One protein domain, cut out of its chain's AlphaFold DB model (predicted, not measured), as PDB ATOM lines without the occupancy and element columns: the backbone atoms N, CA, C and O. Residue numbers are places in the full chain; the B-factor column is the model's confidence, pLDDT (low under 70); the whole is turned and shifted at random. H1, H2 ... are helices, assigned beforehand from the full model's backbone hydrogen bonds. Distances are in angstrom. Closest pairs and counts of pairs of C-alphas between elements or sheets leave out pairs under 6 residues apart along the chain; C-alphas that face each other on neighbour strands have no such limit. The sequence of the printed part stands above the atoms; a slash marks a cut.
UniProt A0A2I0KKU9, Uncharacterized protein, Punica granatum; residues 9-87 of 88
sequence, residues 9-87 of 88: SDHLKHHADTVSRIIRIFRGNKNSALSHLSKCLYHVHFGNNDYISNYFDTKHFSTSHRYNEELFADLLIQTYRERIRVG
ATOM      1  N   SER A   9      -2.996   1.439 -23.266       77.94
ATOM      2  CA  SER A   9      -1.679   2.096 -23.331       77.94
ATOM      3  C   SER A   9      -1.683   3.549 -22.859       77.94
ATOM      4  O   SER A   9      -0.700   3.993 -22.275       77.94
ATOM      5  N   ASP A  10      -2.752   4.299 -23.103       80.25
ATOM      6  CA  ASP A  10      -2.853   5.689 -22.658       80.25
ATOM      7  C   ASP A  10      -3.135   5.754 -21.155       80.25
ATOM      8  O   ASP A  10      -2.546   6.572 -20.452       80.25
ATOM      9  N   HIS A  11      -3.922   4.810 -20.630       82.44
ATOM     10  CA  HIS A  11      -4.079   4.635 -19.185       82.44
ATOM     11  C   HIS A  11      -2.750   4.313 -18.483       82.44
ATOM     12  O   HIS A  11      -2.470   4.890 -17.432       82.44
ATOM     13  N   LEU A  12      -1.895   3.470 -19.075       85.50
ATOM     14  CA  LEU A  12      -0.554   3.199 -18.540       85.50
ATOM     15  C   LEU A  12       0.337   4.451 -18.530       85.50
ATOM     16  O   LEU A  12       1.029   4.695 -17.543       85.50
ATOM     17  N   LYS A  13       0.281   5.288 -19.576       86.94
ATOM     18  CA  LYS A  13       1.004   6.575 -19.603       86.94
ATOM     19  C   LYS A  13       0.519   7.516 -18.499       86.94
ATOM     20  O   LYS A  13       1.330   8.031 -17.737       86.94
ATOM     21  N   HIS A  14      -0.796   7.687 -18.351       88.88
ATOM     22  CA  HIS A  14      -1.363   8.517 -17.283       88.88
ATOM     23  C   HIS A  14      -0.997   7.999 -15.886       88.88
ATOM     24  O   HIS A  14      -0.777   8.785 -14.956       88.88
ATOM     25  N   HIS A  15      -0.908   6.678 -15.722       89.56
ATOM     26  CA  HIS A  15      -0.431   6.084 -14.484       89.56
ATOM     27  C   HIS A  15       1.047   6.424 -14.227       89.56
ATOM     28  O   HIS A  15       1.370   6.896 -13.136       89.56
ATOM     29  N   ALA A  16       1.925   6.295 -15.228       91.19
ATOM     30  CA  ALA A  16       3.336   6.681 -15.118       91.19
ATOM     31  C   ALA A  16       3.522   8.175 -14.775       91.19
ATOM     32  O   ALA A  16       4.358   8.530 -13.934       91.19
ATOM     33  N   ASP A  17       2.695   9.055 -15.347       94.62
ATOM     34  CA  ASP A  17       2.667  10.479 -14.999       94.62
ATOM     35  C   ASP A  17       2.244  10.699 -13.541       94.62
ATOM     36  O   ASP A  17       2.817  11.525 -12.824       94.62
ATOM     37  N   THR A  18       1.254   9.937 -13.072       93.62
ATOM     38  CA  THR A  18       0.787   9.978 -11.680       93.62
ATOM     39  C   THR A  18       1.881   9.515 -10.716       93.62
ATOM     40  O   THR A  18       2.150  10.201  -9.729       93.62
ATOM     41  N   VAL A  19       2.579   8.421 -11.028       94.31
ATOM     42  CA  VAL A  19       3.744   7.937 -10.265       94.31
ATOM     43  C   VAL A  19       4.837   9.005 -10.204       94.31
ATOM     44  O   VAL A  19       5.340   9.323  -9.124       94.31
ATOM     45  N   SER A  20       5.154   9.632 -11.338       95.75
ATOM     46  CA  SER A  20       6.151  10.707 -11.417       95.75
ATOM     47  C   SER A  20       5.770  11.917 -10.555       95.75
ATOM     48  O   SER A  20       6.612  12.485  -9.851       95.75
ATOM     49  N   ARG A  21       4.484  12.289 -10.541       96.75
ATOM     50  CA  ARG A  21       3.959  13.351  -9.667       96.75
ATOM     51  C   ARG A  21       4.073  12.983  -8.191       96.75
ATOM     52  O   ARG A  21       4.487  13.826  -7.399       96.75
ATOM     53  N   ILE A  22       3.777  11.739  -7.819       96.25
ATOM     54  CA  ILE A  22       3.920  11.259  -6.437       96.25
ATOM     55  C   ILE A  22       5.386  11.326  -5.994       96.25
ATOM     56  O   ILE A  22       5.675  11.872  -4.932       96.25
ATOM     57  N   ILE A  23       6.334  10.895  -6.828       97.19
ATOM     58  CA  ILE A  23       7.772  11.030  -6.532       97.19
ATOM     59  C   ILE A  23       8.152  12.497  -6.268       97.19
ATOM     60  O   ILE A  23       8.902  12.786  -5.330       97.19
ATOM     61  N   ARG A  24       7.600  13.444  -7.040       97.38
ATOM     62  CA  ARG A  24       7.817  14.882  -6.823       97.38
ATOM     63  C   ARG A  24       7.216  15.382  -5.503       97.38
ATOM     64  O   ARG A  24       7.856  16.200  -4.844       97.38
ATOM     65  N   ILE A  25       6.046  14.888  -5.091       97.44
ATOM     66  CA  ILE A  25       5.432  15.210  -3.783       97.44
ATOM     67  C   ILE A  25       6.359  14.788  -2.635       97.44
ATOM     68  O   ILE A  25       6.576  15.556  -1.700       97.44
ATOM     69  N   PHE A  26       7.009  13.628  -2.754       97.25
ATOM     70  CA  PHE A  26       8.036  13.160  -1.815       97.25
ATOM     71  C   PHE A  26       9.411  13.836  -2.010       97.25
ATOM     72  O   PHE A  26      10.430  13.313  -1.560       97.25
ATOM     73  N   ARG A  27       9.465  15.000  -2.677       97.00
ATOM     74  CA  ARG A  27      10.687  15.781  -2.949       97.00
ATOM     75  C   ARG A  27      11.792  14.969  -3.641       97.00
ATOM     76  O   ARG A  27      12.972  15.190  -3.399       97.00
ATOM     77  N   GLY A  28      11.411  14.011  -4.487       94.44
ATOM     78  CA  GLY A  28      12.344  13.133  -5.195       94.44
ATOM     79  C   GLY A  28      12.808  11.908  -4.400       94.44
ATOM     80  O   GLY A  28      13.545  11.090  -4.950       94.44
ATOM     81  N   ASN A  29      12.365  11.719  -3.148       96.44
ATOM     82  CA  ASN A  29      12.652  10.500  -2.392       96.44
ATOM     83  C   ASN A  29      11.851   9.318  -2.959       96.44
ATOM     84  O   ASN A  29      10.704   9.067  -2.579       96.44
ATOM     85  N   LYS A  30      12.485   8.579  -3.874       94.81
ATOM     86  CA  LYS A  30      11.888   7.418  -4.538       94.81
ATOM     87  C   LYS A  30      11.497   6.315  -3.556       94.81
ATOM     88  O   LYS A  30      10.433   5.738  -3.723       94.81
ATOM     89  N   ASN A  31      12.286   6.058  -2.512       96.44
ATOM     90  CA  ASN A  31      11.998   4.978  -1.560       96.44
ATOM     91  C   ASN A  31      10.696   5.237  -0.791       96.44
ATOM     92  O   ASN A  31       9.850   4.352  -0.684       96.44
ATOM     93  N   SER A  32      10.496   6.465  -0.305       96.75
ATOM     94  CA  SER A  32       9.252   6.844   0.376       96.75
ATOM     95  C   SER A  32       8.052   6.851  -0.574       96.75
ATOM     96  O   SER A  32       6.986   6.366  -0.204       96.75
ATOM     97  N   ALA A  33       8.230   7.341  -1.806       96.69
ATOM     98  CA  ALA A  33       7.180   7.326  -2.821       96.69
ATOM     99  C   ALA A  33       6.759   5.896  -3.200       96.69
ATOM    100  O   ALA A  33       5.569   5.596  -3.213       96.69
ATOM    101  N   LEU A  34       7.717   4.997  -3.439       94.44
ATOM    102  CA  LEU A  34       7.456   3.589  -3.755       94.44
ATOM    103  C   LEU A  34       6.822   2.847  -2.571       94.44
ATOM    104  O   LEU A  34       5.888   2.077  -2.770       94.44
ATOM    105  N   SER A  35       7.249   3.132  -1.336       96.81
ATOM    106  CA  SER A  35       6.614   2.592  -0.123       96.81
ATOM    107  C   SER A  35       5.173   3.081   0.074       96.81
ATOM    108  O   SER A  35       4.363   2.404   0.706       96.81
ATOM    109  N   HIS A  36       4.829   4.262  -0.446       95.50
ATOM    110  CA  HIS A  36       3.451   4.743  -0.468       95.50
ATOM    111  C   HIS A  36       2.642   4.063  -1.581       95.50
ATOM    112  O   HIS A  36       1.565   3.535  -1.315       95.50
ATOM    113  N   LEU A  37       3.188   4.018  -2.799       94.69
ATOM    114  CA  LEU A  37       2.567   3.384  -3.967       94.69
ATOM    115  C   LEU A  37       2.314   1.884  -3.770       94.69
ATOM    116  O   LEU A  37       1.343   1.367  -4.315       94.69
ATOM    117  N   SER A  38       3.140   1.193  -2.977       94.25
ATOM    118  CA  SER A  38       2.959  -0.231  -2.663       94.25
ATOM    119  C   SER A  38       1.749  -0.522  -1.771       94.25
ATOM    120  O   SER A  38       1.337  -1.672  -1.655       94.25
ATOM    121  N   LYS A  39       1.166   0.507  -1.143       95.50
ATOM    122  CA  LYS A  39      -0.067   0.401  -0.350       95.50
ATOM    123  C   LYS A  39      -1.320   0.648  -1.188       95.50
ATOM    124  O   LYS A  39      -2.427   0.467  -0.688       95.50
ATOM    125  N   CYS A  40      -1.167   1.108  -2.430       93.25
ATOM    126  CA  CYS A  40      -2.290   1.363  -3.318       93.25
ATOM    127  C   CYS A  40      -2.859   0.046  -3.858       93.25
ATOM    128  O   CYS A  40      -2.119  -0.860  -4.236       93.25
ATOM    129  N   LEU A  41      -4.186  -0.026  -3.945       91.88
ATOM    130  CA  LEU A  41      -4.869  -1.080  -4.681       91.88
ATOM    131  C   LEU A  41      -4.949  -0.679  -6.156       91.88
ATOM    132  O   LEU A  41      -5.544   0.346  -6.490       91.88
ATOM    133  N   TYR A  42      -4.375  -1.502  -7.027       86.56
ATOM    134  CA  TYR A  42      -4.478  -1.336  -8.472       86.56
ATOM    135  C   TYR A  42      -5.562  -2.252  -9.010       86.56
ATOM    136  O   TYR A  42      -5.523  -3.463  -8.801       86.56
ATOM    137  N   HIS A  43      -6.523  -1.668  -9.714       86.31
ATOM    138  CA  HIS A  43      -7.583  -2.415 -10.361       86.31
ATOM    139  C   HIS A  43      -7.720  -1.955 -11.808       86.31
ATOM    140  O   HIS A  43      -7.775  -0.756 -12.087       86.31
ATOM    141  N   VAL A  44      -7.740  -2.914 -12.729       80.62
ATOM    142  CA  VAL A  44      -7.854  -2.665 -14.166       80.62
ATOM    143  C   VAL A  44      -9.180  -3.245 -14.628       80.62
ATOM    144  O   VAL A  44      -9.439  -4.428 -14.427       80.62
ATOM    145  N   HIS A  45     -10.021  -2.408 -15.230       78.19
ATOM    146  CA  HIS A  45     -11.275  -2.835 -15.839       78.19
ATOM    147  C   HIS A  45     -11.115  -2.879 -17.352       78.19
ATOM    148  O   HIS A  45     -10.594  -1.938 -17.949       78.19
ATOM    149  N   PHE A  46     -11.642  -3.939 -17.949       77.62
ATOM    150  CA  PHE A  46     -11.850  -4.062 -19.387       77.62
ATOM    151  C   PHE A  46     -13.351  -4.161 -19.616       77.62
ATOM    152  O   PHE A  46     -14.049  -4.798 -18.823       77.62
ATOM    153  N   GLY A  47     -13.872  -3.524 -20.658       74.06
ATOM    154  CA  GLY A  47     -15.322  -3.498 -20.825       74.06
ATOM    155  C   GLY A  47     -15.791  -3.157 -22.224       74.06
ATOM    156  O   GLY A  47     -15.123  -3.441 -23.218       74.06
ATOM    157  N   ASN A  48     -16.971  -2.543 -22.297       75.56
ATOM    158  CA  ASN A  48     -17.636  -2.252 -23.566       75.56
ATOM    159  C   ASN A  48     -16.740  -1.502 -24.549       75.56
ATOM    160  O   ASN A  48     -16.710  -1.856 -25.718       75.56
ATOM    161  N   ASN A  49     -15.985  -0.511 -24.082       75.94
ATOM    162  CA  ASN A  49     -15.141   0.313 -24.948       75.94
ATOM    163  C   ASN A  49     -13.944  -0.445 -25.537       75.94
ATOM    164  O   ASN A  49     -13.363  -0.000 -26.523       75.94
ATOM    165  N   ASP A  50     -13.596  -1.586 -24.952       79.62
ATOM    166  CA  ASP A  50     -12.518  -2.449 -25.406       79.62
ATOM    167  C   ASP A  50     -13.016  -3.544 -26.349       79.62
ATOM    168  O   ASP A  50     -12.445  -3.735 -27.424       79.62
ATOM    169  N   TYR A  51     -14.083  -4.243 -25.949       85.56
ATOM    170  CA  TYR A  51     -14.629  -5.378 -26.688       85.56
ATOM    171  C   TYR A  51     -15.829  -4.969 -27.543       85.56
ATOM    172  O   TYR A  51     -15.739  -4.954 -28.766       85.56
ATOM    173  N   ILE A  52     -16.946  -4.597 -26.909       84.31
ATOM    174  CA  ILE A  52     -18.240  -4.436 -27.587       84.31
ATOM    175  C   ILE A  52     -18.195  -3.332 -28.646       84.31
ATOM    176  O   ILE A  52     -18.509  -3.584 -29.806       84.31
ATOM    177  N   SER A  53     -17.777  -2.126 -28.261       82.69
ATOM    178  CA  SER A  53     -17.711  -0.963 -29.145       82.69
ATOM    179  C   SER A  53     -16.728  -1.197 -30.285       82.69
ATOM    180  O   SER A  53     -17.012  -0.832 -31.415       82.69
ATOM    181  N   ASN A  54     -15.592  -1.845 -30.016       81.62
ATOM    182  CA  ASN A  54     -14.614  -2.101 -31.064       81.62
ATOM    183  C   ASN A  54     -15.019  -3.250 -31.978       81.62
ATOM    184  O   ASN A  54     -14.580  -3.222 -33.115       81.62
ATOM    185  N   TYR A  55     -15.781  -4.250 -31.521       87.12
ATOM    186  CA  TYR A  55     -16.132  -5.443 -32.300       87.12
ATOM    187  C   TYR A  55     -17.459  -5.300 -33.058       87.12
ATOM    188  O   TYR A  55     -17.527  -5.574 -34.258       87.12
ATOM    189  N   PHE A  56     -18.510  -4.847 -32.372       88.00
ATOM    190  CA  PHE A  56     -19.867  -4.804 -32.922       88.00
ATOM    191  C   PHE A  56     -20.197  -3.493 -33.652       88.00
ATOM    192  O   PHE A  56     -21.161  -3.467 -34.418       88.00
ATOM    193  N   ASP A  57     -19.413  -2.418 -33.486       86.88
ATOM    194  CA  ASP A  57     -19.583  -1.195 -34.285       86.88
ATOM    195  C   ASP A  57     -18.910  -1.322 -35.657       86.88
ATOM    196  O   ASP A  57     -17.823  -0.805 -35.933       86.88
ATOM    197  N   THR A  58     -19.601  -2.028 -36.546       83.94
ATOM    198  CA  THR A  58     -19.122  -2.347 -37.895       83.94
ATOM    199  C   THR A  58     -19.064  -1.144 -38.834       83.94
ATOM    200  O   THR A  58     -18.445  -1.228 -39.895       83.94
ATOM    201  N   LYS A  59     -19.692  -0.018 -38.466       86.12
ATOM    202  CA  LYS A  59     -19.662   1.216 -39.264       86.12
ATOM    203  C   LYS A  59     -18.331   1.947 -39.123       86.12
ATOM    204  O   LYS A  59     -17.906   2.607 -40.067       86.12
ATOM    205  N   HIS A  60     -17.686   1.824 -37.964       83.62
ATOM    206  CA  HIS A  60     -16.438   2.521 -37.656       83.62
ATOM    207  C   HIS A  60     -15.231   1.579 -37.584       83.62
ATOM    208  O   HIS A  60     -14.108   2.016 -37.838       83.62
ATOM    209  N   PHE A  61     -15.441   0.290 -37.293       83.06
ATOM    210  CA  PHE A  61     -14.364  -0.683 -37.125       83.06
ATOM    211  C   PHE A  61     -14.571  -1.936 -37.980       83.06
ATOM    212  O   PHE A  61     -15.665  -2.476 -38.107       83.06
ATOM    213  N   SER A  62     -13.477  -2.442 -38.552       86.25
ATOM    214  CA  SER A  62     -13.465  -3.653 -39.389       86.25
ATOM    215  C   SER A  62     -13.098  -4.928 -38.622       86.25
ATOM    216  O   SER A  62     -12.848  -5.970 -39.218       86.25
ATOM    217  N   THR A  63     -13.037  -4.862 -37.298       86.69
ATOM    218  CA  THR A  63     -12.682  -5.959 -36.375       86.69
ATOM    219  C   THR A  63     -13.528  -7.212 -36.580       86.69
ATOM    220  O   THR A  63     -12.952  -8.270 -36.806       86.69
ATOM    221  N   SER A  64     -14.857  -7.099 -36.594       88.00
ATOM    222  CA  SER A  64     -15.782  -8.223 -36.822       88.00
ATOM    223  C   SER A  64     -15.760  -8.774 -38.251       88.00
ATOM    224  O   SER A  64     -16.208  -9.889 -38.489       88.00
ATOM    225  N   HIS A  65     -15.188  -8.037 -39.209       89.88
ATOM    226  CA  HIS A  65     -14.915  -8.557 -40.555       89.88
ATOM    227  C   HIS A  65     -13.596  -9.345 -40.620       89.88
ATOM    228  O   HIS A  65     -13.351 -10.064 -41.585       89.88
ATOM    229  N   ARG A  66     -12.713  -9.169 -39.628       90.50
ATOM    230  CA  ARG A  66     -11.351  -9.724 -39.600       90.50
ATOM    231  C   ARG A  66     -11.185 -10.875 -38.617       90.50
ATOM    232  O   ARG A  66     -10.328 -11.726 -38.831       90.50
ATOM    233  N   TYR A  67     -11.955 -10.868 -37.540       90.94
ATOM    234  CA  TYR A  67     -11.892 -11.832 -36.453       90.94
ATOM    235  C   TYR A  67     -13.312 -12.263 -36.110       90.94
ATOM    236  O   TYR A  67     -14.228 -11.446 -36.176       90.94
ATOM    237  N   ASN A  68     -13.481 -13.524 -35.720       94.62
ATOM    238  CA  ASN A  68     -14.679 -13.925 -34.992       94.62
ATOM    239  C   ASN A  68     -14.571 -13.471 -33.521       94.62
ATOM    240  O   ASN A  68     -13.537 -12.953 -33.085       94.62
ATOM    241  N   GLU A  69     -15.647 -13.668 -32.762       92.31
ATOM    242  CA  GLU A  69     -15.776 -13.174 -31.388       92.31
ATOM    243  C   GLU A  69     -14.686 -13.736 -30.466       92.31
ATOM    244  O   GLU A  69     -14.065 -12.986 -29.707       92.31
ATOM    245  N   GLU A  70     -14.416 -15.038 -30.575       93.69
ATOM    246  CA  GLU A  70     -13.423 -15.748 -29.764       93.69
ATOM    247  C   GLU A  70     -12.001 -15.268 -30.069       93.69
ATOM    248  O   GLU A  70     -11.276 -14.861 -29.164       93.69
ATOM    249  N   LEU A  71     -11.623 -15.201 -31.350       93.56
ATOM    250  CA  LEU A  71     -10.296 -14.738 -31.762       93.56
ATOM    251  C   LEU A  71     -10.046 -13.284 -31.357       93.56
ATOM    252  O   LEU A  71      -8.920 -12.913 -31.022       93.56
ATOM    253  N   PHE A  72     -11.083 -12.445 -31.384       90.38
ATOM    254  CA  PHE A  72     -10.955 -11.072 -30.919       90.38
ATOM    255  C   PHE A  72     -10.807 -10.990 -29.393       90.38
ATOM    256  O   PHE A  72      -9.996 -10.197 -28.906       90.38
ATOM    257  N   ALA A  73     -11.527 -11.827 -28.639       90.25
ATOM    258  CA  ALA A  73     -11.373 -11.927 -27.186       90.25
ATOM    259  C   ALA A  73      -9.951 -12.360 -26.809       90.25
ATOM    260  O   ALA A  73      -9.309 -11.711 -25.980       90.25
ATOM    261  N   ASP A  74      -9.432 -13.391 -27.474       92.38
ATOM    262  CA  ASP A  74      -8.080 -13.901 -27.251       92.38
ATOM    263  C   ASP A  74      -7.016 -12.849 -27.573       92.38
ATOM    264  O   ASP A  74      -6.091 -12.634 -26.784       92.38
ATOM    265  N   LEU A  75      -7.173 -12.122 -28.685       89.25
ATOM    266  CA  LEU A  75      -6.277 -11.027 -29.057       89.25
ATOM    267  C   LEU A  75      -6.256  -9.916 -27.997       89.25
ATOM    268  O   LEU A  75      -5.186  -9.387 -27.668       89.25
ATOM    269  N   LEU A  76      -7.420  -9.549 -27.456       87.06
ATOM    270  CA  LEU A  76      -7.527  -8.559 -26.386       87.06
ATOM    271  C   LEU A  76      -6.834  -9.054 -25.113       87.06
ATOM    272  O   LEU A  76      -5.987  -8.342 -24.570       87.06
ATOM    273  N   ILE A  77      -7.110 -10.289 -24.685       87.62
ATOM    274  CA  ILE A  77      -6.469 -10.913 -23.518       87.62
ATOM    275  C   ILE A  77      -4.948 -10.937 -23.684       87.62
ATOM    276  O   ILE A  77      -4.229 -10.534 -22.766       87.62
ATOM    277  N   GLN A  78      -4.439 -11.365 -24.843       88.19
ATOM    278  CA  GLN A  78      -3.004 -11.365 -25.122       88.19
ATOM    279  C   GLN A  78      -2.427  -9.950 -25.024       88.19
ATOM    280  O   GLN A  78      -1.447  -9.732 -24.308       88.19
ATOM    281  N   THR A  79      -3.078  -8.976 -25.664       84.19
ATOM    282  CA  THR A  79      -2.642  -7.576 -25.641       84.19
ATOM    283  C   THR A  79      -2.571  -7.028 -24.212       84.19
ATOM    284  O   THR A  79      -1.622  -6.325 -23.860       84.19
ATOM    285  N   TYR A  80      -3.547  -7.347 -23.358       83.88
ATOM    286  CA  TYR A  80      -3.533  -6.916 -21.960       83.88
ATOM    287  C   TYR A  80      -2.450  -7.608 -21.145       83.88
ATOM    288  O   TYR A  80      -1.758  -6.942 -20.378       83.88
ATOM    289  N   ARG A  81      -2.256  -8.917 -21.330       85.62
ATOM    290  CA  ARG A  81      -1.198  -9.670 -20.641       85.62
ATOM    291  C   ARG A  81       0.179  -9.103 -20.950       85.62
ATOM    292  O   ARG A  81       0.975  -8.934 -20.033       85.62
ATOM    293  N   GLU A  82       0.450  -8.794 -22.214       84.44
ATOM    294  CA  GLU A  82       1.708  -8.172 -22.629       84.44
ATOM    295  C   GLU A  82       1.877  -6.800 -21.970       84.44
ATOM    296  O   GLU A  82       2.898  -6.530 -21.347       84.44
ATOM    297  N   ARG A  83       0.849  -5.952 -22.020       78.75
ATOM    298  CA  ARG A  83       0.936  -4.576 -21.512       78.75
ATOM    299  C   ARG A  83       0.983  -4.465 -19.986       78.75
ATOM    300  O   ARG A  83       1.591  -3.526 -19.490       78.75
ATOM    301  N   ILE A  84       0.372  -5.393 -19.248       81.50
ATOM    302  CA  ILE A  84       0.472  -5.449 -17.778       81.50
ATOM    303  C   ILE A  84       1.862  -5.925 -17.346       81.50
ATOM    304  O   ILE A  84       2.386  -5.453 -16.342       81.50
ATOM    305  N   ARG A  85       2.467  -6.858 -18.092       73.44
ATOM    306  CA  ARG A  85       3.769  -7.442 -17.746       73.44
ATOM    307  C   ARG A  85       4.956  -6.518 -17.997       73.44
ATOM    308  O   ARG A  85       5.984  -6.721 -17.377       73.44
ATOM    309  N   VAL A  86       4.831  -5.508 -18.858       55.16
ATOM    310  CA  VAL A  86       5.924  -4.560 -19.184       55.16
ATOM    311  C   VAL A  86       6.160  -3.518 -18.064       55.16
ATOM    312  O   VAL A  86       6.751  -2.468 -18.284       55.16
ATOM    313  N   GLY A  87       5.709  -3.792 -16.839       50.31
ATOM    314  CA  GLY A  87       6.021  -3.004 -15.649       50.31
ATOM    315  C   GLY A  87       7.184  -3.596 -14.853       50.31
ATOM    316  O   GLY A  87       6.963  -3.950 -13.701       50.31
TER     317      GLY A  87
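Overview. This is residues 9 to 87 of the 88 residues of an uncharacterized protein of Punica granatum (UniProt A0A2I0KKU9). This is an open rod with few contacts: the long helices H1 and H5 make its two halves, H2 folds back at one end, and short H3 and H4 make the other. Residues 38 to 51 run between these ends. The printed part has 79 residues, five named helices, H1 to H5, and no named strand, all helix; it is only just loose, close to extended, with radius of gyration of the C-alphas 17.4 A and spans 51 by 21 by 17 A.

Along the chain. Find C-alpha 9 at (-1.679, 2.096, -23.331); H1 runs 24.6 A to residue 25. Then come H2, residues 30 to 37, H3, 52 to 56, and H4, 63 to 66. H5, residues 69 to 85, runs 24.5 A to (3.769, -7.442, -17.746).

Arrangement. Look at Ile 23 and Ala 33, the closest C-alphas of H1 and H2, 5.3 A apart: these helices touch, through residues 19 to 23 of H1 alone, at a steep tilt of 59 degrees. H3 and H4 touch only at the corner, closest at C-alphas 55 and 64, 5.3 A. H5 is close to H1 but not clearly touching, C-alphas 9 and 83 being closest at 7.4 A. Every O i to N i+4 pair is within hydrogen-bond range in H1, H2, H3 and H5; H4 is too short for one.

Size, cuts and confidence. C-alphas 27 and 65 are farthest apart, 51.6 A. The printed part has no cut, the link H2 to H3 is long, and residues 86 to 87 have pLDDT under 70.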